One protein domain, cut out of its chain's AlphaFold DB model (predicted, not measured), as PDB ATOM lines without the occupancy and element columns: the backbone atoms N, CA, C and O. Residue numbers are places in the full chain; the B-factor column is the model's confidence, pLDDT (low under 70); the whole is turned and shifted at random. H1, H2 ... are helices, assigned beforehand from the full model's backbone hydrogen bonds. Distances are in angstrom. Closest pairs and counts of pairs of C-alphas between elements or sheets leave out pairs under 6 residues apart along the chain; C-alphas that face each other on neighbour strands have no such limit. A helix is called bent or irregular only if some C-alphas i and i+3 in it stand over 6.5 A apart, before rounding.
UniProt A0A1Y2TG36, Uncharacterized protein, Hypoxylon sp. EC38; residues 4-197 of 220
ATOM      1  N   PHE A   4     -45.121  40.934  48.472       81.38
ATOM      2  CA  PHE A   4     -44.133  40.104  47.791       81.38
ATOM      3  C   PHE A   4     -44.667  38.715  47.402       81.38
ATOM      4  O   PHE A   4     -44.594  38.354  46.231       81.38
ATOM      5  N   ALA A   5     -45.269  37.975  48.340       82.50
ATOM      6  CA  ALA A   5     -45.842  36.655  48.065       82.50
ATOM      7  C   ALA A   5     -46.918  36.709  46.969       82.50
ATOM      8  O   ALA A   5     -46.949  35.841  46.110       82.50
ATOM      9  N   VAL A   6     -47.722  37.778  46.923       85.31
ATOM     10  CA  VAL A   6     -48.708  37.981  45.847       85.31
ATOM     11  C   VAL A   6     -48.034  38.066  44.471       85.31
ATOM     12  O   VAL A   6     -48.535  37.489  43.508       85.31
ATOM     13  N   TYR A   7     -46.889  38.751  44.353       86.62
ATOM     14  CA  TYR A   7     -46.127  38.782  43.098       86.62
ATOM     15  C   TYR A   7     -45.561  37.404  42.736       86.62
ATOM     16  O   TYR A   7     -45.642  37.008  41.569       86.62
ATOM     17  N   CYS A   8     -45.038  36.656  43.713       87.31
ATOM     18  CA  CYS A   8     -44.580  35.281  43.498       87.31
ATOM     19  C   CYS A   8     -45.724  34.382  43.005       87.31
ATOM     20  O   CYS A   8     -45.589  33.729  41.969       87.31
ATOM     21  N   ASP A   9     -46.876  34.422  43.679       88.44
ATOM     22  CA  ASP A   9     -48.057  33.618  43.355       88.44
ATOM     23  C   ASP A   9     -48.553  33.886  41.931       88.44
ATOM     24  O   ASP A   9     -48.806  32.947  41.169       88.44
ATOM     25  N   TRP A  10     -48.644  35.161  41.530       89.38
ATOM     26  CA  TRP A  10     -49.035  35.527  40.167       89.38
ATOM     27  C   TRP A  10     -48.015  35.073  39.123       89.38
ATOM     28  O   TRP A  10     -48.415  34.560  38.077       89.38
ATOM     29  N   THR A  11     -46.717  35.210  39.401       90.88
ATOM     30  CA  THR A  11     -45.656  34.771  38.478       90.88
ATOM     31  C   THR A  11     -45.714  33.261  38.257       90.88
ATOM     32  O   THR A  11     -45.763  32.805  37.113       90.88
ATOM     33  N   ILE A  12     -45.797  32.489  39.347       90.50
ATOM     34  CA  ILE A  12     -45.916  31.025  39.316       90.50
ATOM     35  C   ILE A  12     -47.173  30.612  38.553       90.50
ATOM     36  O   ILE A  12     -47.114  29.742  37.681       90.50
ATOM     37  N   THR A  13     -48.304  31.237  38.879       89.75
ATOM     38  CA  THR A  13     -49.598  30.951  38.256       89.75
ATOM     39  C   THR A  13     -49.540  31.178  36.752       89.75
ATOM     40  O   THR A  13     -49.895  30.291  35.979       89.75
ATOM     41  N   VAL A  14     -49.054  32.343  36.317       89.94
ATOM     42  CA  VAL A  14     -48.974  32.671  34.892       89.94
ATOM     43  C   VAL A  14     -48.017  31.743  34.161       89.94
ATOM     44  O   VAL A  14     -48.369  31.260  33.085       89.94
ATOM     45  N   ARG A  15     -46.850  31.433  34.739       89.44
ATOM     46  CA  ARG A  15     -45.901  30.489  34.137       89.44
ATOM     47  C   ARG A  15     -46.549  29.124  33.908       89.44
ATOM     48  O   ARG A  15     -46.528  28.626  32.790       89.44
ATOM     49  N   LYS A  16     -47.196  28.564  34.935       88.75
ATOM     50  CA  LYS A  16     -47.915  27.284  34.832       88.75
ATOM     51  C   LYS A  16     -48.978  27.310  33.734       88.75
ATOM     52  O   LYS A  16     -49.041  26.394  32.917       88.75
ATOM     53  N   CYS A  17     -49.753  28.391  33.649       88.31
ATOM     54  CA  CYS A  17     -50.738  28.560  32.581       88.31
ATOM     55  C   CYS A  17     -50.100  28.633  31.180       88.31
ATOM     56  O   CYS A  17     -50.659  28.100  30.222       88.31
ATOM     57  N   LEU A  18     -48.925  29.259  31.038       87.31
ATOM     58  CA  LEU A  18     -48.165  29.281  29.776       87.31
ATOM     59  C   LEU A  18     -47.578  27.914  29.397       87.31
ATOM     60  O   LEU A  18     -47.305  27.675  28.215       87.31
ATOM     61  N   ASP A  19     -47.403  27.025  30.371       86.50
ATOM     62  CA  ASP A  19     -46.968  25.641  30.173       86.50
ATOM     63  C   ASP A  19     -48.148  24.679  29.929       86.50
ATOM     64  O   ASP A  19     -47.950  23.490  29.682       86.50
ATOM     65  N   GLY A  20     -49.380  25.204  29.910       84.56
ATOM     66  CA  GLY A  20     -50.600  24.461  29.590       84.56
ATOM     67  C   GLY A  20     -51.356  23.924  30.805       84.56
ATOM     68  O   GLY A  20     -52.364  23.238  30.626       84.56
ATOM     69  N   GLU A  21     -50.917  24.237  32.028       86.88
ATOM     70  CA  GLU A  21     -51.700  23.938  33.230       86.88
ATOM     71  C   GLU A  21     -52.951  24.835  33.298       86.88
ATOM     72  O   GLU A  21     -52.921  25.994  32.874       86.88
ATOM     73  N   PRO A  22     -54.080  24.336  33.828       82.25
ATOM     74  CA  PRO A  22     -55.253  25.172  34.033       82.25
ATOM     75  C   PRO A  22     -55.004  26.210  35.143       82.25
ATOM     76  O   PRO A  22     -54.264  25.933  36.093       82.25
ATOM     77  N   PRO A  23     -55.657  27.386  35.080       78.44
ATOM     78  CA  PRO A  23     -55.578  28.369  36.151       78.44
ATOM     79  C   PRO A  23     -56.117  27.785  37.471       78.44
ATOM     80  O   PRO A  23     -57.083  27.012  37.451       78.44
ATOM     81  N   PRO A  24     -55.530  28.143  38.629       78.25
ATOM     82  CA  PRO A  24     -56.007  27.679  39.924       78.25
ATOM     83  C   PRO A  24     -57.472  28.057  40.150       78.25
ATOM     84  O   PRO A  24     -57.849  29.213  39.996       78.25
ATOM     85  N   SER A  25     -58.292  27.098  40.583       73.06
ATOM     86  CA  SER A  25     -59.745  27.275  40.749       73.06
ATOM     87  C   SER A  25     -60.158  28.311  41.800       73.06
ATOM     88  O   SER A  25     -61.306  28.745  41.806       73.06
ATOM     89  N   HIS A  26     -59.249  28.682  42.703       72.69
ATOM     90  CA  HIS A  26     -59.472  29.669  43.761       72.69
ATOM     91  C   HIS A  26     -59.066  31.094  43.360       72.69
ATOM     92  O   HIS A  26     -59.419  32.043  44.060       72.69
ATOM     93  N   LEU A  27     -58.322  31.256  42.263       66.50
ATOM     94  CA  LEU A  27     -58.098  32.563  41.659       66.50
ATOM     95  C   LEU A  27     -59.307  32.863  40.768       66.50
ATOM     96  O   LEU A  27     -59.830  31.967  40.107       66.50
ATOM     97  N   ALA A  28     -59.792  34.107  40.793       57.66
ATOM     98  CA  ALA A  28     -60.913  34.532  39.957       57.66
ATOM     99  C   ALA A  28     -60.685  34.130  38.487       57.66
ATOM    100  O   ALA A  28     -59.544  34.042  38.035       57.66
ATOM    101  N   THR A  29     -61.761  33.884  37.737       72.06
ATOM    102  CA  THR A  29     -61.684  33.483  36.329       72.06
ATOM    103  C   THR A  29     -60.918  34.540  35.526       72.06
ATOM    104  O   THR A  29     -61.450  35.615  35.266       72.06
ATOM    105  N   PHE A  30     -59.674  34.242  35.145       81.31
ATOM    106  CA  PHE A  30     -58.848  35.101  34.297       81.31
ATOM    107  C   PHE A  30     -58.523  34.396  32.984       81.31
ATOM    108  O   PHE A  30     -58.404  33.166  32.927       81.31
ATOM    109  N   HIS A  31     -58.337  35.179  31.924       83.44
ATOM    110  CA  HIS A  31     -57.942  34.665  30.622       83.44
ATOM    111  C   HIS A  31     -56.557  35.168  30.233       83.44
ATOM    112  O   HIS A  31     -56.225  36.346  30.368       83.44
ATOM    113  N   LEU A  32     -55.759  34.259  29.678       86.50
ATOM    114  CA  LEU A  32     -54.522  34.637  29.013       86.50
ATOM    115  C   LEU A  32     -54.836  35.371  27.704       86.50
ATOM    116  O   LEU A  32     -55.734  34.973  26.950       86.50
ATOM    117  N   LYS A  33     -54.063  36.416  27.396       86.38
ATOM    118  CA  LYS A  33     -54.167  37.150  26.131       86.38
ATOM    119  C   LYS A  33     -54.011  36.200  24.939       86.38
ATOM    120  O   LYS A  33     -52.971  35.582  24.746       86.38
ATOM    121  N   LYS A  34     -55.032  36.156  24.079       84.31
ATOM    122  CA  LYS A  34     -55.041  35.358  22.834       84.31
ATOM    123  C   LYS A  34     -54.500  36.107  21.608       84.31
ATOM    124  O   LYS A  34     -54.438  35.543  20.522       84.31
ATOM    125  N   GLY A  35     -54.161  37.387  21.762       84.44
ATOM    126  CA  GLY A  35     -53.705  38.260  20.679       84.44
ATOM    127  C   GLY A  35     -52.184  38.344  20.543       84.44
ATOM    128  O   GLY A  35     -51.434  37.894  21.408       84.44
ATOM    129  N   CYS A  36     -51.742  38.994  19.469       90.62
ATOM    130  CA  CYS A  36     -50.330  39.258  19.222       90.62
ATOM    131  C   CYS A  36     -49.746  40.299  20.197       90.62
ATOM    132  O   CYS A  36     -50.457  41.162  20.732       90.62
ATOM    133  N   ILE A  37     -48.432  40.226  20.390       92.44
ATOM    134  CA  ILE A  37     -47.616  41.168  21.163       92.44
ATOM    135  C   ILE A  37     -46.579  41.772  20.218       92.44
ATOM    136  O   ILE A  37     -45.952  41.044  19.452       92.44
ATOM    137  N   GLN A  38     -46.436  43.094  20.242       93.19
ATOM    138  CA  GLN A  38     -45.464  43.819  19.421       93.19
ATOM    139  C   GLN A  38     -44.128  43.929  20.155       93.19
ATOM    140  O   GLN A  38     -44.125  44.161  21.363       93.19
ATOM    141  N   PHE A  39     -43.028  43.793  19.415       92.69
ATOM    142  CA  PHE A  39     -41.660  43.923  19.916       92.69
ATOM    143  C   PHE A  39     -40.893  45.014  19.141       92.69
ATOM    144  O   PHE A  39     -41.163  45.206  17.950       92.69
ATOM    145  N   PRO A  40     -39.934  45.716  19.777       91.88
ATOM    146  CA  PRO A  40     -39.543  45.602  21.189       91.88
ATOM    147  C   PRO A  40     -40.670  46.032  22.142       91.88
ATOM    148  O   PRO A  40     -41.533  46.834  21.779       91.88
ATOM    149  N   LEU A  41     -40.698  45.461  23.351       92.44
ATOM    150  CA  LEU A  41     -41.732  45.792  24.331       92.44
ATOM    151  C   LEU A  41     -41.589  47.258  24.765       92.44
ATOM    152  O   LEU A  41     -40.545  47.679  25.262       92.44
ATOM    153  N   VAL A  42     -42.656  48.039  24.591       89.00
ATOM    154  CA  VAL A  42     -42.652  49.465  24.936       89.00
ATOM    155  C   VAL A  42     -42.535  49.644  26.445       89.00
ATOM    156  O   VAL A  42     -43.291  49.052  27.215       89.00
ATOM    157  N   GLY A  43     -41.614  50.517  26.852       86.50
ATOM    158  CA  GLY A  43     -41.406  50.861  28.252       86.50
ATOM    159  C   GLY A  43     -40.652  49.797  29.040       86.50
ATOM    160  O   GLY A  43     -40.692  49.854  30.257       86.50
ATOM    161  N   ILE A  44     -39.984  48.831  28.406       91.62
ATOM    162  CA  ILE A  44     -39.026  47.954  29.093       91.62
ATOM    163  C   ILE A  44     -37.639  48.597  29.040       91.62
ATOM    164  O   ILE A  44     -37.203  49.040  27.982       91.62
ATOM    165  N   GLU A  45     -36.981  48.680  30.197       93.06
ATOM    166  CA  GLU A  45     -35.598  49.157  30.303       93.06
ATOM    167  C   GLU A  45     -34.651  48.221  29.540       93.06
ATOM    168  O   GLU A  45     -34.815  46.999  29.654       93.06
ATOM    169  N   PRO A  46     -33.653  48.750  28.814       93.94
ATOM    170  CA  PRO A  46     -32.646  47.916  28.183       93.94
ATOM    171  C   PRO A  46     -31.858  47.086  29.203       93.94
ATOM    172  O   PRO A  46     -31.554  47.563  30.302       93.94
ATOM    173  N   SER A  47     -31.461  45.868  28.830       96.38
ATOM    174  CA  SER A  47     -30.694  44.965  29.703       96.38
ATOM    175  C   SER A  47     -29.387  45.604  30.182       96.38
ATOM    176  O   SER A  47     -29.011  45.435  31.341       96.38
ATOM    177  N   SER A  48     -28.744  46.423  29.342       96.56
ATOM    178  CA  SER A  48     -27.541  47.181  29.694       96.56
ATOM    179  C   SER A  48     -27.780  48.185  30.825       96.56
ATOM    180  O   SER A  48     -26.977  48.265  31.750       96.56
ATOM    181  N   CYS A  49     -28.899  48.917  30.798       95.75
ATOM    182  CA  CYS A  49     -29.248  49.890  31.839       95.75
ATOM    183  C   CYS A  49     -29.546  49.190  33.172       95.75
ATOM    184  O   CYS A  49     -29.114  49.639  34.236       95.75
ATOM    185  N   VAL A  50     -30.227  48.043  33.113       96.44
ATOM    186  CA  VAL A  50     -30.503  47.207  34.289       96.44
ATOM    187  C   VAL A  50     -29.215  46.606  34.858       96.44
ATOM    188  O   VAL A  50     -29.017  46.619  36.074       96.44
ATOM    189  N   ALA A  51     -28.304  46.146  33.999       96.75
ATOM    190  CA  ALA A  51     -26.998  45.640  34.409       96.75
ATOM    191  C   ALA A  51     -26.153  46.724  35.094       96.75
ATOM    192  O   ALA A  51     -25.568  46.469  36.144       96.75
ATOM    193  N   GLU A  52     -26.134  47.952  34.566       97.38
ATOM    194  CA  GLU A  52     -25.444  49.084  35.198       97.38
ATOM    195  C   GLU A  52     -26.019  49.434  36.576       97.38
ATOM    196  O   GLU A  52     -25.265  49.739  37.506       97.38
ATOM    197  N   PHE A  53     -27.348  49.396  36.723       95.44
ATOM    198  CA  PHE A  53     -27.999  49.583  38.019       95.44
ATOM    199  C   PHE A  53     -27.529  48.527  39.022       95.44
ATOM    200  O   PHE A  53     -27.057  48.879  40.108       95.44
ATOM    201  N   TYR A  54     -27.609  47.245  38.658       97.19
ATOM    202  CA  TYR A  54     -27.235  46.157  39.560       97.19
ATOM    203  C   TYR A  54     -25.738  46.108  39.845       97.19
ATOM    204  O   TYR A  54     -25.363  45.831  40.980       97.19
ATOM    205  N   GLN A  55     -24.882  46.484  38.893       96.19
ATOM    206  CA  GLN A  55     -23.442  46.567  39.131       96.19
ATOM    207  C   GLN A  55     -23.108  47.562  40.253       96.19
ATOM    208  O   GLN A  55     -22.283  47.262  41.112       96.19
ATOM    209  N   LYS A  56     -23.790  48.715  40.312       92.94
ATOM    210  CA  LYS A  56     -23.599  49.687  41.407       92.94
ATOM    211  C   LYS A  56     -23.999  49.109  42.764       92.94
ATOM    212  O   LYS A  56     -23.316  49.345  43.755       92.94
ATOM    213  N   GLN A  57     -25.095  48.356  42.812       92.31
ATOM    214  CA  GLN A  57     -25.552  47.711  44.044       92.31
ATOM    215  C   GLN A  57     -24.626  46.554  44.452       92.31
ATOM    216  O   GLN A  57     -24.341  46.362  45.635       92.31
ATOM    217  N   LEU A  58     -24.113  45.807  43.473       93.50
ATOM    218  CA  LEU A  58     -23.157  44.732  43.688       93.50
ATOM    219  C   LEU A  58     -21.844  45.250  44.264       93.50
ATOM    220  O   LEU A  58     -21.324  44.646  45.196       93.50
ATOM    221  N   ASP A  59     -21.338  46.377  43.763       91.62
ATOM    222  CA  ASP A  59     -20.132  47.009  44.297       91.62
ATOM    223  C   ASP A  59     -20.280  47.334  45.794       91.62
ATOM    224  O   ASP A  59     -19.339  47.145  46.569       91.62
ATOM    225  N   GLU A  60     -21.461  47.793  46.224       89.25
ATOM    226  CA  GLU A  60     -21.760  47.997  47.645       89.25
ATOM    227  C   GLU A  60     -21.749  46.660  48.403       89.25
ATOM    228  O   GLU A  60     -21.052  46.526  49.417       89.25
ATOM    229  N   VAL A  61     -22.455  45.639  47.895       91.94
ATOM    230  CA  VAL A  61     -22.500  44.278  48.481       91.94
ATOM    231  C   VAL A  61     -21.112  43.668  48.605       91.94
ATOM    232  O   VAL A  61     -20.781  43.123  49.660       91.94
ATOM    233  N   ASP A  62     -20.260  43.808  47.602       90.94
ATOM    234  CA  ASP A  62     -18.917  43.242  47.599       90.94
ATOM    235  C   ASP A  62     -17.999  43.928  48.618       90.94
ATOM    236  O   ASP A  62     -17.236  43.240  49.306       90.94
ATOM    237  N   ARG A  63     -18.130  45.252  48.790       89.69
ATOM    238  CA  ARG A  63     -17.410  46.032  49.818       89.69
ATOM    239  C   ARG A  63     -17.901  45.762  51.241       89.69
ATOM    240  O   ARG A  63     -17.170  46.031  52.197       89.69
ATOM    241  N   SER A  64     -19.126  45.268  51.397       89.50
ATOM    242  CA  SER A  64     -19.688  44.911  52.700       89.50
ATOM    243  C   SER A  64     -18.979  43.702  53.324       89.50
ATOM    244  O   SER A  64     -18.258  42.951  52.659       89.50
ATOM    245  N   ARG A  65     -19.222  43.467  54.616       92.00
ATOM    246  CA  ARG A  65     -18.785  42.245  55.310       92.00
ATOM    247  C   ARG A  65     -19.933  41.251  55.502       92.00
ATOM    248  O   ARG A  65     -19.850  40.429  56.408       92.00
ATOM    249  N   LEU A  66     -20.988  41.345  54.686       91.75
ATOM    250  CA  LEU A  66     -22.022  40.312  54.621       91.75
ATOM    251  C   LEU A  66     -21.366  38.954  54.365       91.75
ATOM    252  O   LEU A  66     -20.362  38.873  53.648       91.75
ATOM    253  N   ASP A  67     -21.932  37.903  54.947       93.62
ATOM    254  CA  ASP A  67     -21.443  36.553  54.696       93.62
ATOM    255  C   ASP A  67     -21.533  36.158  53.210       93.62
ATOM    256  O   ASP A  67     -22.288  36.728  52.411       93.62
ATOM    257  N   ASP A  68     -20.731  35.165  52.832       95.12
ATOM    258  CA  ASP A  68     -20.599  34.752  51.436       95.12
ATOM    259  C   ASP A  68     -21.911  34.220  50.853       95.12
ATOM    260  O   ASP A  68     -22.167  34.401  49.661       95.12
ATOM    261  N   LYS A  69     -22.777  33.620  51.681       96.94
ATOM    262  CA  LYS A  69     -24.057  33.067  51.231       96.94
ATOM    263  C   LYS A  69     -25.028  34.182  50.843       96.94
ATOM    264  O   LYS A  69     -25.658  34.079  49.789       96.94
ATOM    265  N   ARG A  70     -25.107  35.277  51.610       96.31
ATOM    266  CA  ARG A  70     -25.880  36.477  51.229       96.31
ATOM    267  C   ARG A  70     -25.393  37.061  49.915       96.31
ATOM    268  O   ARG A  70     -26.202  37.343  49.032       96.31
ATOM    269  N   LYS A  71     -24.074  37.226  49.787       96.19
ATOM    270  CA  LYS A  71     -23.448  37.775  48.579       96.19
ATOM    271  C   LYS A  71     -23.730  36.895  47.365       96.19
ATOM    272  O   LYS A  71     -24.082  37.405  46.307       96.19
ATOM    273  N   GLU A  72     -23.616  35.579  47.515       97.94
ATOM    274  CA  GLU A  72     -23.915  34.616  46.456       97.94
ATOM    275  C   GLU A  72     -25.383  34.684  46.017       97.94
ATOM    276  O   GLU A  72     -25.656  34.784  44.819       97.94
ATOM    277  N   LEU A  73     -26.326  34.656  46.965       98.12
ATOM    278  CA  LEU A  73     -27.757  34.742  46.663       98.12
ATOM    279  C   LEU A  73     -28.108  36.056  45.969       98.12
ATOM    280  O   LEU A  73     -28.797  36.043  44.950       98.12
ATOM    281  N   TYR A  74     -27.567  37.171  46.462       97.69
ATOM    282  CA  TYR A  74     -27.751  38.478  45.843       97.69
ATOM    283  C   TYR A  74     -27.193  38.528  44.413       97.69
ATOM    284  O   TYR A  74     -27.885  38.975  43.498       97.69
ATOM    285  N   ARG A  75     -25.977  38.007  44.192       97.88
ATOM    286  CA  ARG A  75     -25.361  37.922  42.857       97.88
ATOM    287  C   ARG A  75     -26.200  37.099  41.888       97.88
ATOM    288  O   ARG A  75     -26.391  37.512  40.752       97.88
ATOM    289  N   LYS A  76     -26.714  35.948  42.322       98.38
ATOM    290  CA  LYS A  76     -27.592  35.131  41.476       98.38
ATOM    291  C   LYS A  76     -28.894  35.868  41.170       98.38
ATOM    292  O   LYS A  76     -29.334  35.832  40.027       98.38
ATOM    293  N   PHE A  77     -29.476  36.547  42.160       98.44
ATOM    294  CA  PHE A  77     -30.704  37.320  41.993       98.44
ATOM    295  C   PHE A  77     -30.553  38.373  40.886       98.44
ATOM    296  O   PHE A  77     -31.325  38.348  39.931       98.44
ATOM    297  N   GLN A  78     -29.531  39.236  40.951       97.75
ATOM    298  CA  GLN A  78     -29.325  40.269  39.924       97.75
ATOM    299  C   GLN A  78     -29.115  39.668  38.526       97.75
ATOM    300  O   GLN A  78     -29.660  40.191  37.558       97.75
ATOM    301  N   CYS A  79     -28.378  38.552  38.417       98.19
ATOM    302  CA  CYS A  79     -28.123  37.898  37.138       98.19
ATOM    303  C   CYS A  79     -29.440  37.452  36.513       98.19
ATOM    304  O   CYS A  79     -29.687  37.748  35.354       98.19
ATOM    305  N   ARG A  80     -30.338  36.856  37.307       98.50
ATOM    306  CA  ARG A  80     -31.670  36.460  36.839       98.50
ATOM    307  C   ARG A  80     -32.521  37.640  36.376       98.50
ATOM    308  O   ARG A  80     -33.246  37.508  35.397       98.50
ATOM    309  N   VAL A  81     -32.427  38.799  37.028       98.25
ATOM    310  CA  VAL A  81     -33.158  39.990  36.564       98.25
ATOM    311  C   VAL A  81     -32.588  40.501  35.238       98.25
ATOM    312  O   VAL A  81     -33.355  40.791  34.324       98.25
ATOM    313  N   VAL A  82     -31.262  40.570  35.098       98.19
ATOM    314  CA  VAL A  82     -30.613  40.988  33.842       98.19
ATOM    315  C   VAL A  82     -30.928  40.010  32.706       98.19
ATOM    316  O   VAL A  82     -31.336  40.449  31.631       98.19
ATOM    317  N   ASP A  83     -30.836  38.703  32.963       98.44
ATOM    318  CA  ASP A  83     -31.167  37.642  32.004       98.44
ATOM    319  C   ASP A  83     -32.625  37.749  31.534       98.44
ATOM    320  O   ASP A  83     -32.918  37.546  30.358       98.44
ATOM    321  N   ALA A  84     -33.553  38.129  32.421       98.12
ATOM    322  CA  ALA A  84     -34.943  38.356  32.039       98.12
ATOM    323  C   ALA A  84     -35.092  39.508  31.030       98.12
ATOM    324  O   ALA A  84     -35.893  39.413  30.098       98.12
ATOM    325  N   HIS A  85     -34.356  40.607  31.217       97.69
ATOM    326  CA  HIS A  85     -34.384  41.734  30.282       97.69
ATOM    327  C   HIS A  85     -33.733  41.358  28.947       97.69
ATOM    328  O   HIS A  85     -34.322  41.610  27.895       97.69
ATOM    329  N   ALA A  86     -32.578  40.688  28.986       97.00
ATOM    330  CA  ALA A  86     -31.896  40.197  27.790       97.00
ATOM    331  C   ALA A  86     -32.792  39.249  26.975       97.00
ATOM    332  O   ALA A  86     -32.924  39.412  25.764       97.00
ATOM    333  N   ALA A  87     -33.522  38.346  27.637       96.25
ATOM    334  CA  ALA A  87     -34.442  37.422  26.975       96.25
ATOM    335  C   ALA A  87     -35.572  38.121  26.191       96.25
ATOM    336  O   ALA A  87     -36.078  37.558  25.222       96.25
ATOM    337  N   VAL A  88     -35.984  39.335  26.582       94.62
ATOM    338  CA  VAL A  88     -36.945  40.144  25.805       94.62
ATOM    339  C   VAL A  88     -36.280  40.834  24.615       94.62
ATOM    340  O   VAL A  88     -36.904  40.955  23.562       94.62
ATOM    341  N   GLU A  89     -35.041  41.295  24.766       92.69
ATOM    342  CA  GLU A  89     -34.289  41.963  23.695       92.69
ATOM    343  C   GLU A  89     -33.854  40.999  22.590       92.69
ATOM    344  O   GLU A  89     -33.851  41.359  21.415       92.69
ATOM    345  N   GLU A  90     -33.543  39.756  22.955       92.62
ATOM    346  CA  GLU A  90     -33.162  38.689  22.025       92.62
ATOM    347  C   GLU A  90     -34.334  38.187  21.163       92.62
ATOM    348  O   GLU A  90     -34.143  37.380  20.247       92.62
ATOM    349  N   VAL A  91     -35.558  38.677  21.406       90.50
ATOM    350  CA  VAL A  91     -36.728  38.363  20.581       90.50
ATOM    351  C   VAL A  91     -36.546  38.954  19.181       90.50
ATOM    352  O   VAL A  91     -36.890  40.097  18.897       90.50
ATOM    353  N   GLY A  92     -36.052  38.127  18.258       85.56
ATOM    354  CA  GLY A  92     -35.788  38.497  16.862       85.56
ATOM    355  C   GLY A  92     -37.025  38.650  15.966       85.56
ATOM    356  O   GLY A  92     -36.891  38.641  14.742       85.56
ATOM    357  N   VAL A  93     -38.232  38.750  16.533       86.62
ATOM    358  CA  VAL A  93     -39.487  38.941  15.785       86.62
ATOM    359  C   VAL A  93     -40.122  40.275  16.144       86.62
ATOM    360  O   VAL A  93     -40.121  40.665  17.301       86.62
ATOM    361  N   SER A  94     -40.734  40.956  15.174       89.38
ATOM    362  CA  SER A  94     -41.499  42.189  15.428       89.38
ATOM    363  C   SER A  94     -42.871  41.919  16.054       89.38
ATOM    364  O   SER A  94     -43.473  42.793  16.670       89.38
ATOM    365  N   THR A  95     -43.397  40.703  15.891       91.62
ATOM    366  CA  THR A  95     -44.686  40.279  16.438       91.62
ATOM    367  C   THR A  95     -44.575  38.858  16.981       91.62
ATOM    368  O   THR A  95     -44.230  37.936  16.246       91.62
ATOM    369  N   GLY A  96     -44.886  38.688  18.265       90.56
ATOM    370  CA  GLY A  96     -44.912  37.401  18.959       90.56
ATOM    371  C   GLY A  96     -46.257  37.129  19.633       90.56
ATOM    372  O   GLY A  96     -47.247  37.835  19.421       90.56
ATOM    373  N   THR A  97     -46.292  36.103  20.475       92.06
ATOM    374  CA  THR A  97     -47.456  35.746  21.304       92.06
ATOM    375  C   THR A  97     -47.048  35.735  22.777       92.06
ATOM    376  O   THR A  97     -45.881  35.931  23.110       92.06
ATOM    377  N   ILE A  98     -47.988  35.472  23.687       91.44
ATOM    378  CA  ILE A  98     -47.669  35.313  25.115       91.44
ATOM    379  C   ILE A  98     -46.622  34.217  25.380       91.44
ATOM    380  O   ILE A  98     -45.908  34.300  26.372       91.44
ATOM    381  N   SER A  99     -46.471  33.220  24.495       90.81
ATOM    382  CA  SER A  99     -45.456  32.172  24.671       90.81
ATOM    383  C   SER A  99     -44.033  32.701  24.490       90.81
ATOM    384  O   SER A  99     -43.099  32.125  25.038       90.81
ATOM    385  N   THR A 100     -43.864  33.812  23.768       92.69
ATOM    386  CA  THR A 100     -42.584  34.524  23.637       92.69
ATOM    387  C   THR A 100     -42.134  35.130  24.973       92.69
ATOM    388  O   THR A 100     -40.955  35.399  25.154       92.69
ATOM    389  N   LEU A 101     -43.045  35.288  25.943       93.75
ATOM    390  CA  LEU A 101     -42.740  35.796  27.285       93.75
ATOM    391  C   LEU A 101     -42.401  34.688  28.299       93.75
ATOM    392  O   LEU A 101     -42.209  34.988  29.476       93.75
ATOM    393  N   ARG A 102     -42.327  33.416  27.877       93.25
ATOM    394  CA  ARG A 102     -42.050  32.291  28.786       93.25
ATOM    395  C   ARG A 102     -40.674  32.411  29.443       93.25
ATOM    396  O   ARG A 102     -40.582  32.319  30.662       93.25
ATOM    397  N   GLU A 103     -39.632  32.634  28.648       94.94
ATOM    398  CA  GLU A 103     -38.256  32.742  29.146       94.94
ATOM    399  C   GLU A 103     -38.055  33.927  30.108       94.94
ATOM    400  O   GLU A 103     -37.617  33.690  31.235       94.94
ATOM    401  N   PRO A 104     -38.441  35.176  29.771       96.06
ATOM    402  CA  PRO A 104     -38.273  36.284  30.709       96.06
ATOM    403  C   PRO A 104     -39.066  36.087  32.009       96.06
ATOM    404  O   PRO A 104     -38.573  36.429  33.083       96.06
ATOM    405  N   LEU A 105     -40.254  35.470  31.963       95.88
ATOM    406  CA  LEU A 105     -40.988  35.110  33.180       95.88
ATOM    407  C   LEU A 105     -40.285  34.038  34.015       95.88
ATOM    408  O   LEU A 105     -40.316  34.115  35.241       95.88
ATOM    409  N   ALA A 106     -39.659  33.046  33.379       95.69
ATOM    410  CA  ALA A 106     -38.911  32.013  34.087       95.69
ATOM    411  C   ALA A 106     -37.705  32.609  34.830       95.69
ATOM    412  O   ALA A 106     -37.483  32.279  35.998       95.69
ATOM    413  N   GLN A 107     -36.982  33.532  34.191       97.88
ATOM    414  CA  GLN A 107     -35.870  34.251  34.815       97.88
ATOM    415  C   GLN A 107     -36.347  35.144  35.972       97.88
ATOM    416  O   GLN A 107     -35.779  35.083  37.062       97.88
ATOM    417  N   LEU A 108     -37.443  35.896  35.797       97.62
ATOM    418  CA  LEU A 108     -38.034  36.688  36.884       97.62
ATOM    419  C   LEU A 108     -38.486  35.821  38.054       97.62
ATOM    420  O   LEU A 108     -38.226  36.171  39.200       97.62
ATOM    421  N   GLN A 109     -39.116  34.674  37.793       96.56
ATOM    422  CA  GLN A 109     -39.482  33.761  38.869       96.56
ATOM    423  C   GLN A 109     -38.247  33.277  39.633       96.56
ATOM    424  O   GLN A 109     -38.227  33.351  40.857       96.56
ATOM    425  N   ALA A 110     -37.203  32.834  38.927       97.31
ATOM    426  CA  ALA A 110     -35.965  32.405  39.568       97.31
ATOM    427  C   ALA A 110     -35.327  33.531  40.404       97.31
ATOM    428  O   ALA A 110     -34.754  33.263  41.458       97.31
ATOM    429  N   ALA A 111     -35.444  34.791  39.968       98.06
ATOM    430  CA  ALA A 111     -35.017  35.947  40.753       98.06
ATOM    431  C   ALA A 111     -35.832  36.086  42.056       98.06
ATOM    432  O   ALA A 111     -35.253  36.250  43.131       98.06
ATOM    433  N   LEU A 112     -37.162  35.985  41.984       96.62
ATOM    434  CA  LEU A 112     -38.029  36.058  43.167       96.62
ATOM    435  C   LEU A 112     -37.741  34.916  44.154       96.62
ATOM    436  O   LEU A 112     -37.600  35.183  45.347       96.62
ATOM    437  N   ASP A 113     -37.563  33.689  43.659       96.38
ATOM    438  CA  ASP A 113     -37.226  32.512  44.472       96.38
ATOM    439  C   ASP A 113     -35.893  32.724  45.227       96.38
ATOM    440  O   ASP A 113     -35.775  32.413  46.412       96.38
ATOM    441  N   LEU A 114     -34.888  33.331  44.578       98.06
ATOM    442  CA  LEU A 114     -33.605  33.670  45.213       98.06
ATOM    443  C   LEU A 114     -33.743  34.752  46.290       98.06
ATOM    444  O   LEU A 114     -33.052  34.699  47.310       98.06
ATOM    445  N   MET A 115     -34.629  35.731  46.087       96.44
ATOM    446  CA  MET A 115     -34.913  36.749  47.101       96.44
ATOM    447  C   MET A 115     -35.676  36.157  48.297       96.44
ATOM    448  O   MET A 115     -35.435  36.550  49.440       96.44
ATOM    449  N   GLU A 116     -36.557  35.183  48.064       94.56
ATOM    450  CA  GLU A 116     -37.219  34.419  49.125       94.56
ATOM    451  C   GLU A 116     -36.226  33.545  49.908       94.56
ATOM    452  O   GLU A 116     -36.256  33.538  51.144       94.56
ATOM    453  N   GLU A 117     -35.291  32.876  49.222       96.38
ATOM    454  CA  GLU A 117     -34.201  32.129  49.867       96.38
ATOM    455  C   GLU A 117     -33.333  33.061  50.723       96.38
ATOM    456  O   GLU A 117     -33.009  32.730  51.866       96.38
ATOM    457  N   LEU A 118     -33.008  34.254  50.214       95.81
ATOM    458  CA  LEU A 118     -32.247  35.265  50.948       95.81
ATOM    459  C   LEU A 118     -32.993  35.752  52.197       95.81
ATOM    460  O   LEU A 118     -32.401  35.831  53.272       95.81
ATOM    461  N   ASN A 119     -34.297  36.015  52.091       92.50
ATOM    462  CA  ASN A 119     -35.131  36.368  53.243       92.50
ATOM    463  C   ASN A 119     -35.161  35.243  54.288       92.50
ATOM    464  O   ASN A 119     -34.929  35.495  55.469       92.50
ATOM    465  N   SER A 120     -35.361  34.000  53.847       94.31
ATOM    466  CA  SER A 120     -35.373  32.814  54.715       94.31
ATOM    467  C   SER A 120     -34.024  32.581  55.404       94.31
ATOM    468  O   SER A 120     -33.956  32.072  56.527       94.31
ATOM    469  N   TYR A 121     -32.930  32.923  54.725       95.62
ATOM    470  CA  TYR A 121     -31.586  32.856  55.280       95.62
ATOM    471  C   TYR A 121     -31.361  33.941  56.342       95.62
ATOM    472  O   TYR A 121     -30.810  33.638  57.401       95.62
ATOM    473  N   ASP A 122     -31.834  35.167  56.103       93.50
ATOM    474  CA  ASP A 122     -31.743  36.284  57.054       93.50
ATOM    475  C   ASP A 122     -32.550  36.052  58.339       93.50
ATOM    476  O   ASP A 122     -32.138  36.493  59.411       93.50
ATOM    477  N   GLU A 123     -33.675  35.337  58.263       91.31
ATOM    478  CA  GLU A 123     -34.444  34.936  59.450       91.31
ATOM    479  C   GLU A 123     -33.648  34.004  60.373       91.31
ATOM    480  O   GLU A 123     -33.777  34.073  61.596       91.31
ATOM    481  N   LYS A 124     -32.804  33.144  59.791       94.31
ATOM    482  CA  LYS A 124     -31.970  32.176  60.522       94.31
ATOM    483  C   LYS A 124     -30.622  32.758  60.940       94.31
ATOM    484  O   LYS A 124     -30.038  32.293  61.915       94.31
ATOM    485  N   ASN A 125     -30.138  33.758  60.210       94.00
ATOM    486  CA  ASN A 125     -28.835  34.378  60.402       94.00
ATOM    487  C   ASN A 125     -29.039  35.894  60.496       94.00
ATOM    488  O   ASN A 125     -29.006  36.566  59.473       94.00
ATOM    489  N   PRO A 126     -29.298  36.466  61.679       91.94
ATOM    490  CA  PRO A 126     -29.557  37.896  61.795       91.94
ATOM    491  C   PRO A 126     -28.397  38.749  61.272       91.94
ATOM    492  O   PRO A 126     -27.234  38.434  61.499       91.94
ATOM    493  N   VAL A 127     -28.722  39.856  60.605       90.44
ATOM    494  CA  VAL A 127     -27.725  40.791  60.073       90.44
ATOM    495  C   VAL A 127     -27.182  41.688  61.183       90.44
ATOM    496  O   VAL A 127     -27.948  42.293  61.940       90.44
ATOM    497  N   HIS A 128     -25.864  41.845  61.238       88.69
ATOM    498  CA  HIS A 128     -25.180  42.678  62.218       88.69
ATOM    499  C   HIS A 128     -24.574  43.955  61.617       88.69
ATOM    500  O   HIS A 128     -24.221  44.042  60.444       88.69
ATOM    501  N   TRP A 129     -24.372  44.970  62.464       86.88
ATOM    502  CA  TRP A 129     -23.810  46.266  62.060       86.88
ATOM    503  C   TRP A 129     -22.421  46.209  61.430       86.88
ATOM    504  O   TRP A 129     -22.054  47.117  60.689       86.88
ATOM    505  N   PHE A 130     -21.623  45.198  61.776       85.19
ATOM    506  CA  PHE A 130     -20.297  45.040  61.192       85.19
ATOM    507  C   PHE A 130     -20.357  44.469  59.771       85.19
ATOM    508  O   PHE A 130     -19.365  44.598  59.061       85.19
ATOM    509  N   GLU A 131     -21.474  43.846  59.378       84.81
ATOM    510  CA  GLU A 131     -21.682  43.246  58.057       84.81
ATOM    511  C   GLU A 131     -22.145  44.272  57.024       84.81
ATOM    512  O   GLU A 131     -21.672  44.268  55.889       84.81
ATOM    513  N   VAL A 132     -23.058  45.156  57.425       82.25
ATOM    514  CA  VAL A 132     -23.698  46.132  56.536       82.25
ATOM    515  C   VAL A 132     -22.796  47.322  56.213       82.25
ATOM    516  O   VAL A 132     -21.840  47.638  56.924       82.25
ATOM    517  N   PHE A 133     -23.122  47.997  55.113       73.75
ATOM    518  CA  PHE A 133     -22.371  49.129  54.576       73.75
ATOM    519  C   PHE A 133     -22.198  50.238  55.637       73.75
ATOM    520  O   PHE A 133     -23.169  50.637  56.287       73.75
ATOM    521  N   PRO A 134     -20.976  50.761  55.853       57.12
ATOM    522  CA  PRO A 134     -20.713  51.738  56.899       57.12
ATOM    523  C   PRO A 134     -21.089  53.157  56.449       57.12
ATOM    524  O   PRO A 134     -20.219  53.974  56.163       57.12
ATOM    525  N   THR A 135     -22.371  53.508  56.443       58.09
ATOM    526  CA  THR A 135     -22.783  54.915  56.306       58.09
ATOM    527  C   THR A 135     -22.921  55.549  57.686       58.09
ATOM    528  O   THR A 135     -23.777  55.160  58.485       58.09
ATOM    529  N   LYS A 136     -22.042  56.516  57.991       55.69
ATOM    530  CA  LYS A 136     -21.971  57.210  59.293       55.69
ATOM    531  C   LYS A 136     -23.299  57.878  59.687       55.69
ATOM    532  O   LYS A 136     -23.584  57.949  60.877       55.69
ATOM    533  N   ASP A 137     -24.118  58.249  58.705       57.47
ATOM    534  CA  ASP A 137     -25.379  58.979  58.899       57.47
ATOM    535  C   ASP A 137     -26.608  58.070  59.108       57.47
ATOM    536  O   ASP A 137     -27.638  58.517  59.601       57.47
ATOM    537  N   VAL A 138     -26.510  56.770  58.800       57.00
ATOM    538  CA  VAL A 138     -27.665  55.841  58.810       57.00
ATOM    539  C   VAL A 138     -27.806  55.083  60.134       57.00
ATOM    540  O   VAL A 138     -28.899  54.651  60.503       57.00
ATOM    541  N   LYS A 139     -26.715  54.982  60.904       57.25
ATOM    542  CA  LYS A 139     -26.673  54.269  62.194       57.25
ATOM    543  C   LYS A 139     -27.623  54.828  63.254       57.25
ATOM    544  O   LYS A 139     -27.938  54.119  64.203       57.25
ATOM    545  N   PHE A 140     -28.056  56.080  63.110       58.16
ATOM    546  CA  PHE A 140     -28.933  56.747  64.073       58.16
ATOM    547  C   PHE A 140     -30.428  56.504  63.826       58.16
ATOM    548  O   PHE A 140     -31.234  56.862  64.683       58.16
ATOM    549  N   HIS A 141     -30.809  55.905  62.690       67.12
ATOM    550  CA  HIS A 141     -32.215  55.838  62.269       67.12
ATOM    551  C   HIS A 141     -32.733  54.441  61.919       67.12
ATOM    552  O   HIS A 141     -33.943  54.250  61.932       67.12
ATOM    553  N   LEU A 142     -31.865  53.470  61.621       74.81
ATOM    554  CA  LEU A 142     -32.275  52.119  61.222       74.81
ATOM    555  C   LEU A 142     -31.507  51.059  61.998       74.81
ATOM    556  O   LEU A 142     -30.344  51.273  62.324       74.81
ATOM    557  N   SER A 143     -32.116  49.898  62.238       86.00
ATOM    558  CA  SER A 143     -31.366  48.702  62.637       86.00
ATOM    559  C   SER A 143     -30.596  48.128  61.425       86.00
ATOM    560  O   SER A 143     -30.939  48.429  60.277       86.00
ATOM    561  N   PRO A 144     -29.566  47.279  61.613       87.00
ATOM    562  CA  PRO A 144     -28.849  46.670  60.486       87.00
ATOM    563  C   PRO A 144     -29.766  45.772  59.640       87.00
ATOM    564  O   PRO A 144     -29.606  45.699  58.423       87.00
ATOM    565  N   LYS A 145     -30.768  45.147  60.274       87.81
ATOM    566  CA  LYS A 145     -31.825  44.389  59.597       87.81
ATOM    567  C   LYS A 145     -32.647  45.290  58.678       87.81
ATOM    568  O   LYS A 145     -32.886  44.921  57.533       87.81
ATOM    569  N   ASP A 146     -33.047  46.462  59.164       85.25
ATOM    570  CA  ASP A 146     -33.862  47.401  58.391       85.25
ATOM    571  C   ASP A 146     -33.070  47.992  57.229       85.25
ATOM    572  O   ASP A 146     -33.572  48.052  56.112       85.25
ATOM    573  N   LEU A 147     -31.804  48.353  57.454       87.00
ATOM    574  CA  LEU A 147     -30.920  48.824  56.389       87.00
ATOM    575  C   LEU A 147     -30.782  47.781  55.271       87.00
ATOM    576  O   LEU A 147     -30.910  48.108  54.092       87.00
ATOM    577  N   TRP A 148     -30.566  46.518  55.641       90.69
ATOM    578  CA  TRP A 148     -30.488  45.427  54.675       90.69
ATOM    579  C   TRP A 148     -31.821  45.171  53.963       90.69
ATOM    580  O   TRP A 148     -31.848  44.945  52.755       90.69
ATOM    581  N   LEU A 149     -32.942  45.257  54.681       89.62
ATOM    582  CA  LEU A 149     -34.274  45.157  54.090       89.62
ATOM    583  C   LEU A 149     -34.518  46.274  53.068       89.62
ATOM    584  O   LEU A 149     -34.933  45.978  51.950       89.62
ATOM    585  N   HIS A 150     -34.220  47.527  53.412       88.19
ATOM    586  CA  HIS A 150     -34.337  48.664  52.496       88.19
ATOM    587  C   HIS A 150     -33.494  48.460  51.234       88.19
ATOM    588  O   HIS A 150     -33.997  48.652  50.129       88.19
ATOM    589  N   PHE A 151     -32.249  48.001  51.386       91.19
ATOM    590  CA  PHE A 151     -31.377  47.681  50.258       91.19
ATOM    591  C   PHE A 151     -31.974  46.598  49.344       91.19
ATOM    592  O   PHE A 151     -32.009  46.759  48.120       91.19
ATOM    593  N   LYS A 152     -32.484  45.502  49.925       93.44
ATOM    594  CA  LYS A 152     -33.147  44.428  49.164       93.44
ATOM    595  C   LYS A 152     -34.403  44.922  48.455       93.44
ATOM    596  O   LYS A 152     -34.634  44.536  47.314       93.44
ATOM    597  N   LEU A 153     -35.193  45.781  49.099       92.38
ATOM    598  CA  LEU A 153     -36.387  46.363  48.496       92.38
ATOM    599  C   LEU A 153     -36.014  47.266  47.312       92.38
ATOM    600  O   LEU A 153     -36.515  47.048  46.213       92.38
ATOM    601  N   GLU A 154     -35.075  48.202  47.454       91.94
ATOM    602  CA  GLU A 154     -34.618  48.986  46.292       91.94
ATOM    603  C   GLU A 154     -34.066  48.089  45.173       91.94
ATOM    604  O   GLU A 154     -34.367  48.299  43.999       91.94
ATOM    605  N   SER A 155     -33.348  47.020  45.529       93.94
ATOM    606  CA  SER A 155     -32.833  46.045  44.561       93.94
ATOM    607  C   SER A 155     -33.929  45.236  43.857       93.94
ATOM    608  O   SER A 155     -33.756  44.866  42.697       93.94
ATOM    609  N   ILE A 156     -35.051  44.933  44.518       95.06
ATOM    610  CA  ILE A 156     -36.135  44.133  43.927       95.06
ATOM    611  C   ILE A 156     -37.088  44.958  43.065       95.06
ATOM    612  O   ILE A 156     -37.796  44.413  42.219       95.06
ATOM    613  N   ARG A 157     -37.105  46.278  43.250       94.00
ATOM    614  CA  ARG A 157     -38.030  47.178  42.563       94.00
ATOM    615  C   ARG A 157     -38.004  47.034  41.032       94.00
ATOM    616  O   ARG A 157     -39.092  46.868  40.476       94.00
ATOM    617  N   PRO A 158     -36.847  47.024  40.330       93.31
ATOM    618  CA  PRO A 158     -36.825  46.843  38.874       93.31
ATOM    619  C   PRO A 158     -37.426  45.501  38.438       93.31
ATOM    620  O   PRO A 158     -38.228  45.460  37.507       93.31
ATOM    621  N   CYS A 159     -37.122  44.423  39.172       96.12
ATOM    622  CA  CYS A 159     -37.687  43.091  38.953       96.12
ATOM    623  C   CYS A 159     -39.223  43.100  39.049       96.12
ATOM    624  O   CYS A 159     -39.903  42.559  38.179       96.12
ATOM    625  N   LEU A 160     -39.785  43.739  40.084       95.56
ATOM    626  CA  LEU A 160     -41.238  43.814  40.275       95.56
ATOM    627  C   LEU A 160     -41.922  44.688  39.219       95.56
ATOM    628  O   LEU A 160     -42.987  44.325  38.721       95.56
ATOM    629  N   VAL A 161     -41.319  45.823  38.854       95.06
ATOM    630  CA  VAL A 161     -41.840  46.691  37.787       95.06
ATOM    631  C   VAL A 161     -41.887  45.927  36.468       95.06
ATOM    632  O   VAL A 161     -42.911  45.946  35.781       95.06
ATOM    633  N   PHE A 162     -40.810  45.217  36.128       96.69
ATOM    634  CA  PHE A 162     -40.763  44.435  34.901       96.69
ATOM    635  C   PHE A 162     -41.800  43.307  34.906       96.69
ATOM    636  O   PHE A 162     -42.572  43.177  33.953       96.69
ATOM    637  N   LEU A 163     -41.906  42.568  36.012       96.50
ATOM    638  CA  LEU A 163     -42.932  41.546  36.188       96.50
ATOM    639  C   LEU A 163     -44.341  42.103  35.958       96.50
ATOM    640  O   LEU A 163     -45.100  41.530  35.182       96.50
ATOM    641  N   VAL A 164     -44.694  43.226  36.591       95.00
ATOM    642  CA  VAL A 164     -46.021  43.844  36.429       95.00
ATOM    643  C   VAL A 164     -46.293  44.196  34.969       95.00
ATOM    644  O   VAL A 164     -47.397  43.958  34.479       95.00
ATOM    645  N   ARG A 165     -45.292  44.704  34.243       94.81
ATOM    646  CA  ARG A 165     -45.426  45.006  32.811       94.81
ATOM    647  C   ARG A 165     -45.667  43.749  31.974       94.81
ATOM    648  O   ARG A 165     -46.503  43.789  31.071       94.81
ATOM    649  N   LEU A 166     -45.018  42.628  32.291       95.00
ATOM    650  CA  LEU A 166     -45.296  41.346  31.631       95.00
ATOM    651  C   LEU A 166     -46.693  40.816  31.982       95.00
ATOM    652  O   LEU A 166     -47.447  40.434  31.087       95.00
ATOM    653  N   LEU A 167     -47.080  40.852  33.259       93.56
ATOM    654  CA  LEU A 167     -48.405  40.416  33.717       93.56
ATOM    655  C   LEU A 167     -49.521  41.237  33.063       93.56
ATOM    656  O   LEU A 167     -50.502  40.665  32.601       93.56
ATOM    657  N   LYS A 168     -49.331  42.549  32.907       92.25
ATOM    658  CA  LYS A 168     -50.242  43.446  32.182       92.25
ATOM    659  C   LYS A 168     -50.475  43.023  30.730       92.25
ATOM    660  O   LYS A 168     -51.580  43.178  30.213       92.25
ATOM    661  N   LEU A 169     -49.449  42.492  30.062       92.19
ATOM    662  CA  LEU A 169     -49.560  41.985  28.690       92.19
ATOM    663  C   LEU A 169     -50.276  40.634  28.631       92.19
ATOM    664  O   LEU A 169     -51.000  40.370  27.669       92.19
ATOM    665  N   ILE A 170     -50.059  39.783  29.632       92.38
ATOM    666  CA  ILE A 170     -50.546  38.401  29.647       92.38
ATOM    667  C   ILE A 170     -51.976  38.305  30.188       92.38
ATOM    668  O   ILE A 170     -52.756  37.503  29.677       92.38
ATOM    669  N   LEU A 171     -52.324  39.135  31.174       90.88
ATOM    670  CA  LEU A 171     -53.580  39.122  31.927       90.88
ATOM    671  C   LEU A 171     -54.354  40.439  31.739       90.88
ATOM    672  O   LEU A 171     -54.436  41.249  32.670       90.88
ATOM    673  N   PRO A 172     -54.933  40.678  30.548       86.44
ATOM    674  CA  PRO A 172     -55.614  41.935  30.239       86.44
ATOM    675  C   PRO A 172     -56.890  42.155  31.066       86.44
ATOM    676  O   PRO A 172     -57.273  43.303  31.273       86.44
ATOM    677  N   ASP A 173     -57.513  41.091  31.581       87.62
ATOM    678  CA  ASP A 173     -58.740  41.164  32.394       87.62
ATOM    679  C   ASP A 173     -58.542  41.942  33.711       87.62
ATOM    680  O   ASP A 173     -59.502  42.426  34.306       87.62
ATOM    681  N   HIS A 174     -57.290  42.101  34.155       83.25
ATOM    682  CA  HIS A 174     -56.919  42.819  35.377       83.25
ATOM    683  C   HIS A 174     -56.064  44.063  35.092       83.25
ATOM    684  O   HIS A 174     -55.237  44.455  35.915       83.25
ATOM    685  N   LEU A 175     -56.241  44.686  33.920       88.00
ATOM    686  CA  LEU A 175     -55.433  45.825  33.472       88.00
ATOM    687  C   LEU A 175     -55.347  46.957  34.510       88.00
ATOM    688  O   LEU A 175     -54.244  47.428  34.784       88.00
ATOM    689  N   ASP A 176     -56.470  47.353  35.111       88.75
ATOM    690  CA  ASP A 176     -56.509  48.441  36.100       88.75
ATOM    691  C   ASP A 176     -55.676  48.115  37.345       88.75
ATOM    692  O   ASP A 176     -54.899  48.949  37.813       88.75
ATOM    693  N   MET A 177     -55.748  46.867  37.820       89.69
ATOM    694  CA  MET A 177     -54.937  46.384  38.938       89.69
ATOM    695  C   MET A 177     -53.441  46.454  38.608       89.69
ATOM    696  O   MET A 177     -52.643  46.888  39.440       89.69
ATOM    697  N   TRP A 178     -53.039  46.053  37.398       91.38
ATOM    698  CA  TRP A 178     -51.634  46.118  36.982       91.38
ATOM    699  C   TRP A 178     -51.137  47.555  36.829       91.38
ATOM    700  O   TRP A 178     -50.010  47.846  37.226       91.38
ATOM    701  N   ILE A 179     -51.973  48.461  36.310       90.81
ATOM    702  CA  ILE A 179     -51.659  49.896  36.231       90.81
ATOM    703  C   ILE A 179     -51.454  50.472  37.634       90.81
ATOM    704  O   ILE A 179     -50.475  51.182  37.865       90.81
ATOM    705  N   GLU A 180     -52.330  50.141  38.581       90.75
ATOM    706  CA  GLU A 180     -52.191  50.572  39.972       90.75
ATOM    707  C   GLU A 180     -50.911  50.015  40.615       90.75
ATOM    708  O   GLU A 180     -50.181  50.751  41.281       90.75
ATOM    709  N   CYS A 181     -50.590  48.742  40.366       90.38
ATOM    710  CA  CYS A 181     -49.357  48.120  40.852       90.38
ATOM    711  C   CYS A 181     -48.108  48.819  40.304       90.38
ATOM    712  O   CYS A 181     -47.201  49.139  41.069       90.38
ATOM    713  N   GLU A 182     -48.067  49.077  38.994       92.00
ATOM    714  CA  GLU A 182     -46.962  49.781  38.336       92.00
ATOM    715  C   GLU A 182     -46.815  51.211  38.886       92.00
ATOM    716  O   GLU A 182     -45.713  51.651  39.223       92.00
ATOM    717  N   ALA A 183     -47.932  51.925  39.058       90.56
ATOM    718  CA  ALA A 183     -47.949  53.265  39.639       90.56
ATOM    719  C   ALA A 183     -47.484  53.272  41.105       90.56
ATOM    720  O   ALA A 183     -46.758  54.172  41.516       90.56
ATOM    721  N   SER A 184     -47.873  52.276  41.904       89.31
ATOM    722  CA  SER A 184     -47.433  52.154  43.300       89.31
ATOM    723  C   SER A 184     -45.922  51.932  43.386       89.31
ATOM    724  O   SER A 184     -45.226  52.650  44.108       89.31
ATOM    725  N   LEU A 185     -45.392  51.027  42.555       90.75
ATOM    726  CA  LEU A 185     -43.961  50.727  42.485       90.75
ATOM    727  C   LEU A 185     -43.115  51.900  41.977       90.75
ATOM    728  O   LEU A 185     -41.907  51.877  42.165       90.75
ATOM    729  N   THR A 186     -43.686  52.931  41.354       87.50
ATOM    730  CA  THR A 186     -42.943  54.093  40.816       87.50
ATOM    731  C   THR A 186     -42.978  55.328  41.724       87.50
ATOM    732  O   THR A 186     -42.230  56.279  41.497       87.50
ATOM    733  N   ARG A 187     -43.766  55.312  42.806       88.06
ATOM    734  CA  ARG A 187     -43.809  56.406  43.796       88.06
ATOM    735  C   ARG A 187     -42.533  56.469  44.638       88.06
ATOM    736  O   ARG A 187     -41.780  55.499  44.736       88.06
ATOM    737  N   LYS A 188     -42.275  57.619  45.266       85.81
ATOM    738  CA  LYS A 188     -41.135  57.778  46.188       85.81
ATOM    739  C   LYS A 188     -41.332  56.948  47.455       85.81
ATOM    740  O   LYS A 188     -40.395  56.357  47.971       85.81
ATOM    741  N   GLU A 189     -42.573  56.837  47.906       86.81
ATOM    742  CA  GLU A 189     -42.977  56.145  49.127       86.81
ATOM    743  C   GLU A 189     -43.283  54.654  48.887       86.81
ATOM    744  O   GLU A 189     -43.967  54.026  49.693       86.81
ATOM    745  N   TRP A 190     -42.803  54.072  47.780       90.69
ATOM    746  CA  TRP A 190     -43.168  52.712  47.379       90.69
ATOM    747  C   TRP A 190     -42.770  51.665  48.431       90.69
ATOM    748  O   TRP A 190     -43.578  50.794  48.729       90.69
ATOM    749  N   ILE A 191     -41.585  51.783  49.055       88.31
ATOM    750  CA  ILE A 191     -41.138  50.876  50.129       88.31
ATOM    751  C   ILE A 191     -42.126  50.894  51.289       88.31
ATOM    752  O   ILE A 191     -42.560  49.843  51.758       88.31
ATOM    753  N   ARG A 192     -42.505  52.098  51.735       83.44
ATOM    754  CA  ARG A 192     -43.483  52.277  52.808       83.44
ATOM    755  C   ARG A 192     -44.780  51.565  52.454       83.44
ATOM    756  O   ARG A 192     -45.283  50.792  53.262       83.44
ATOM    757  N   GLN A 193     -45.316  51.842  51.268       83.06
ATOM    758  CA  GLN A 193     -46.588  51.269  50.844       83.06
ATOM    759  C   GLN A 193     -46.494  49.743  50.731       83.06
ATOM    760  O   GLN A 193     -47.354  49.034  51.233       83.06
ATOM    761  N   PHE A 194     -45.396  49.228  50.177       85.75
ATOM    762  CA  PHE A 194     -45.141  47.798  50.028       85.75
ATOM    763  C   PHE A 194     -45.100  47.054  51.374       85.75
ATOM    764  O   PHE A 194     -45.612  45.937  51.492       85.75
ATOM    765  N   ILE A 195     -44.510  47.679  52.397       83.00
ATOM    766  CA  ILE A 195     -44.484  47.146  53.764       83.00
ATOM    767  C   ILE A 195     -45.880  47.215  54.398       83.00
ATOM    768  O   ILE A 195     -46.331  46.219  54.959       83.00
ATOM    769  N   LEU A 196     -46.574  48.355  54.293       79.62
ATOM    770  CA  LEU A 196     -47.911  48.544  54.876       79.62
ATOM    771  C   LEU A 196     -48.972  47.629  54.252       79.62
ATOM    772  O   LEU A 196     -49.870  47.173  54.953       79.62
ATOM    773  N   ASP A 197     -48.840  47.320  52.963       75.38
ATOM    774  CA  ASP A 197     -49.736  46.412  52.239       75.38
ATOM    775  C   ASP A 197     -49.447  44.930  52.532       75.38
ATOM    776  O   ASP A 197     -50.134  44.038  52.025       75.38
TER     777      ASP A 197
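What this domain is: This is residues 4 to 197 of the 220 residues of an uncharacterized protein of Hypoxylon sp. EC38 (UniProt A0A1Y2TG36). Four helices, H2, H3, H4 and H1, stand side by side in a curved row, and the bent helix H5 runs along the inside of that curve. H6 folds back along H5b on the side away from H4, and the short H7 follows it. H1, H3, H4 and H5b form a bundle, helices packed together lengthwise. The printed part has 194 residues, with seven named helices, H1 to H7 in chain order, and no named strand; its class is all helix. It is compact, with a radius of gyration of the C-alphas of 17.7 A and spans of 53 by 36 by 29 A.

How they stand to each other: H4, residues 98 to 124, has a kink of 36 degrees near residue 105 and is irregular, C-alphas 100 and 103 being 7.2 A apart. It touches H3, residues 68 to 89, in a hairpin at a shallow tilt of 13 degrees, opposite ways; the closest C-alphas, of Ala 84 and Pro 104, are 4.1 A apart. H3 and H2, residues 47 to 63, form another hairpin at 7 degrees, closest at the C-alphas of Ser 47 and His 85, 4.9 A. H1, residues 4 to 18, touches H4 at a shallow tilt of 33 degrees, only just short of steep, with the C-alphas of Thr 11 and Gln 109 closest at 6.3 A. H5, residues 144 to 170, was assigned as one helix by its hydrogen bonds but is bent, C-alphas 155 and 158 being 7.0 A apart; its arms H5a, residues 144 to 155, and H5b, residues 158 to 170, stand at 43 degrees. H5b touches H4, closest at the C-alphas of Ile 98 and Ile 170, 6.2 A. H5b also touches H1, closest at the C-alphas of Tyr 7 and Leu 160, 7.6 A. H6, residues 172 to 186, is irregular, C-alphas 173 and 176 being 8.5 A apart, and forms a hairpin with H5b at 16 degrees; the C-alphas of Lys 168 and Trp 178 are closest, 5.7 A. H7, residues 190 to 196, only just touches H5a, through residues 150 to 154 of that arm alone, with 3 pairs of C-alphas within 8 A; those of Leu 153 and Ile 191 are closest, 6.8 A. Each O i to N i+4 pair is within hydrogen-bond range in H1, H2, H5a, H5b and H7; in H3 17 of 18 are, in H4 19 of 23, in H6 9 of 11.

Where its parts are: H4 measures 38.9 A from first to last C-alpha, H3 31.8 A, H2 24.1 A, H1 21.4 A and H6 20.5 A. H1 begins at C-alpha 4 (-44.133, 40.104, 47.791), H4 ends at C-alpha 124 (-31.970, 32.176, 60.522), and H7 ends at C-alpha 196 (-47.911, 48.544, 54.876).

The domain as a whole: The two C-alphas farthest apart, of Lys 34 and Lys 136, are 53.9 A apart. The printed part has no cut. The links H1 to H2, 28 residues, and H4 to H5, 19 residues, are long. In the first, residues 37 to 38 pair antiparallel with residues 95 to 96. The mean pLDDT of the printed part is 89.3; residues 27 to 28 and 134 to 141 are under 70.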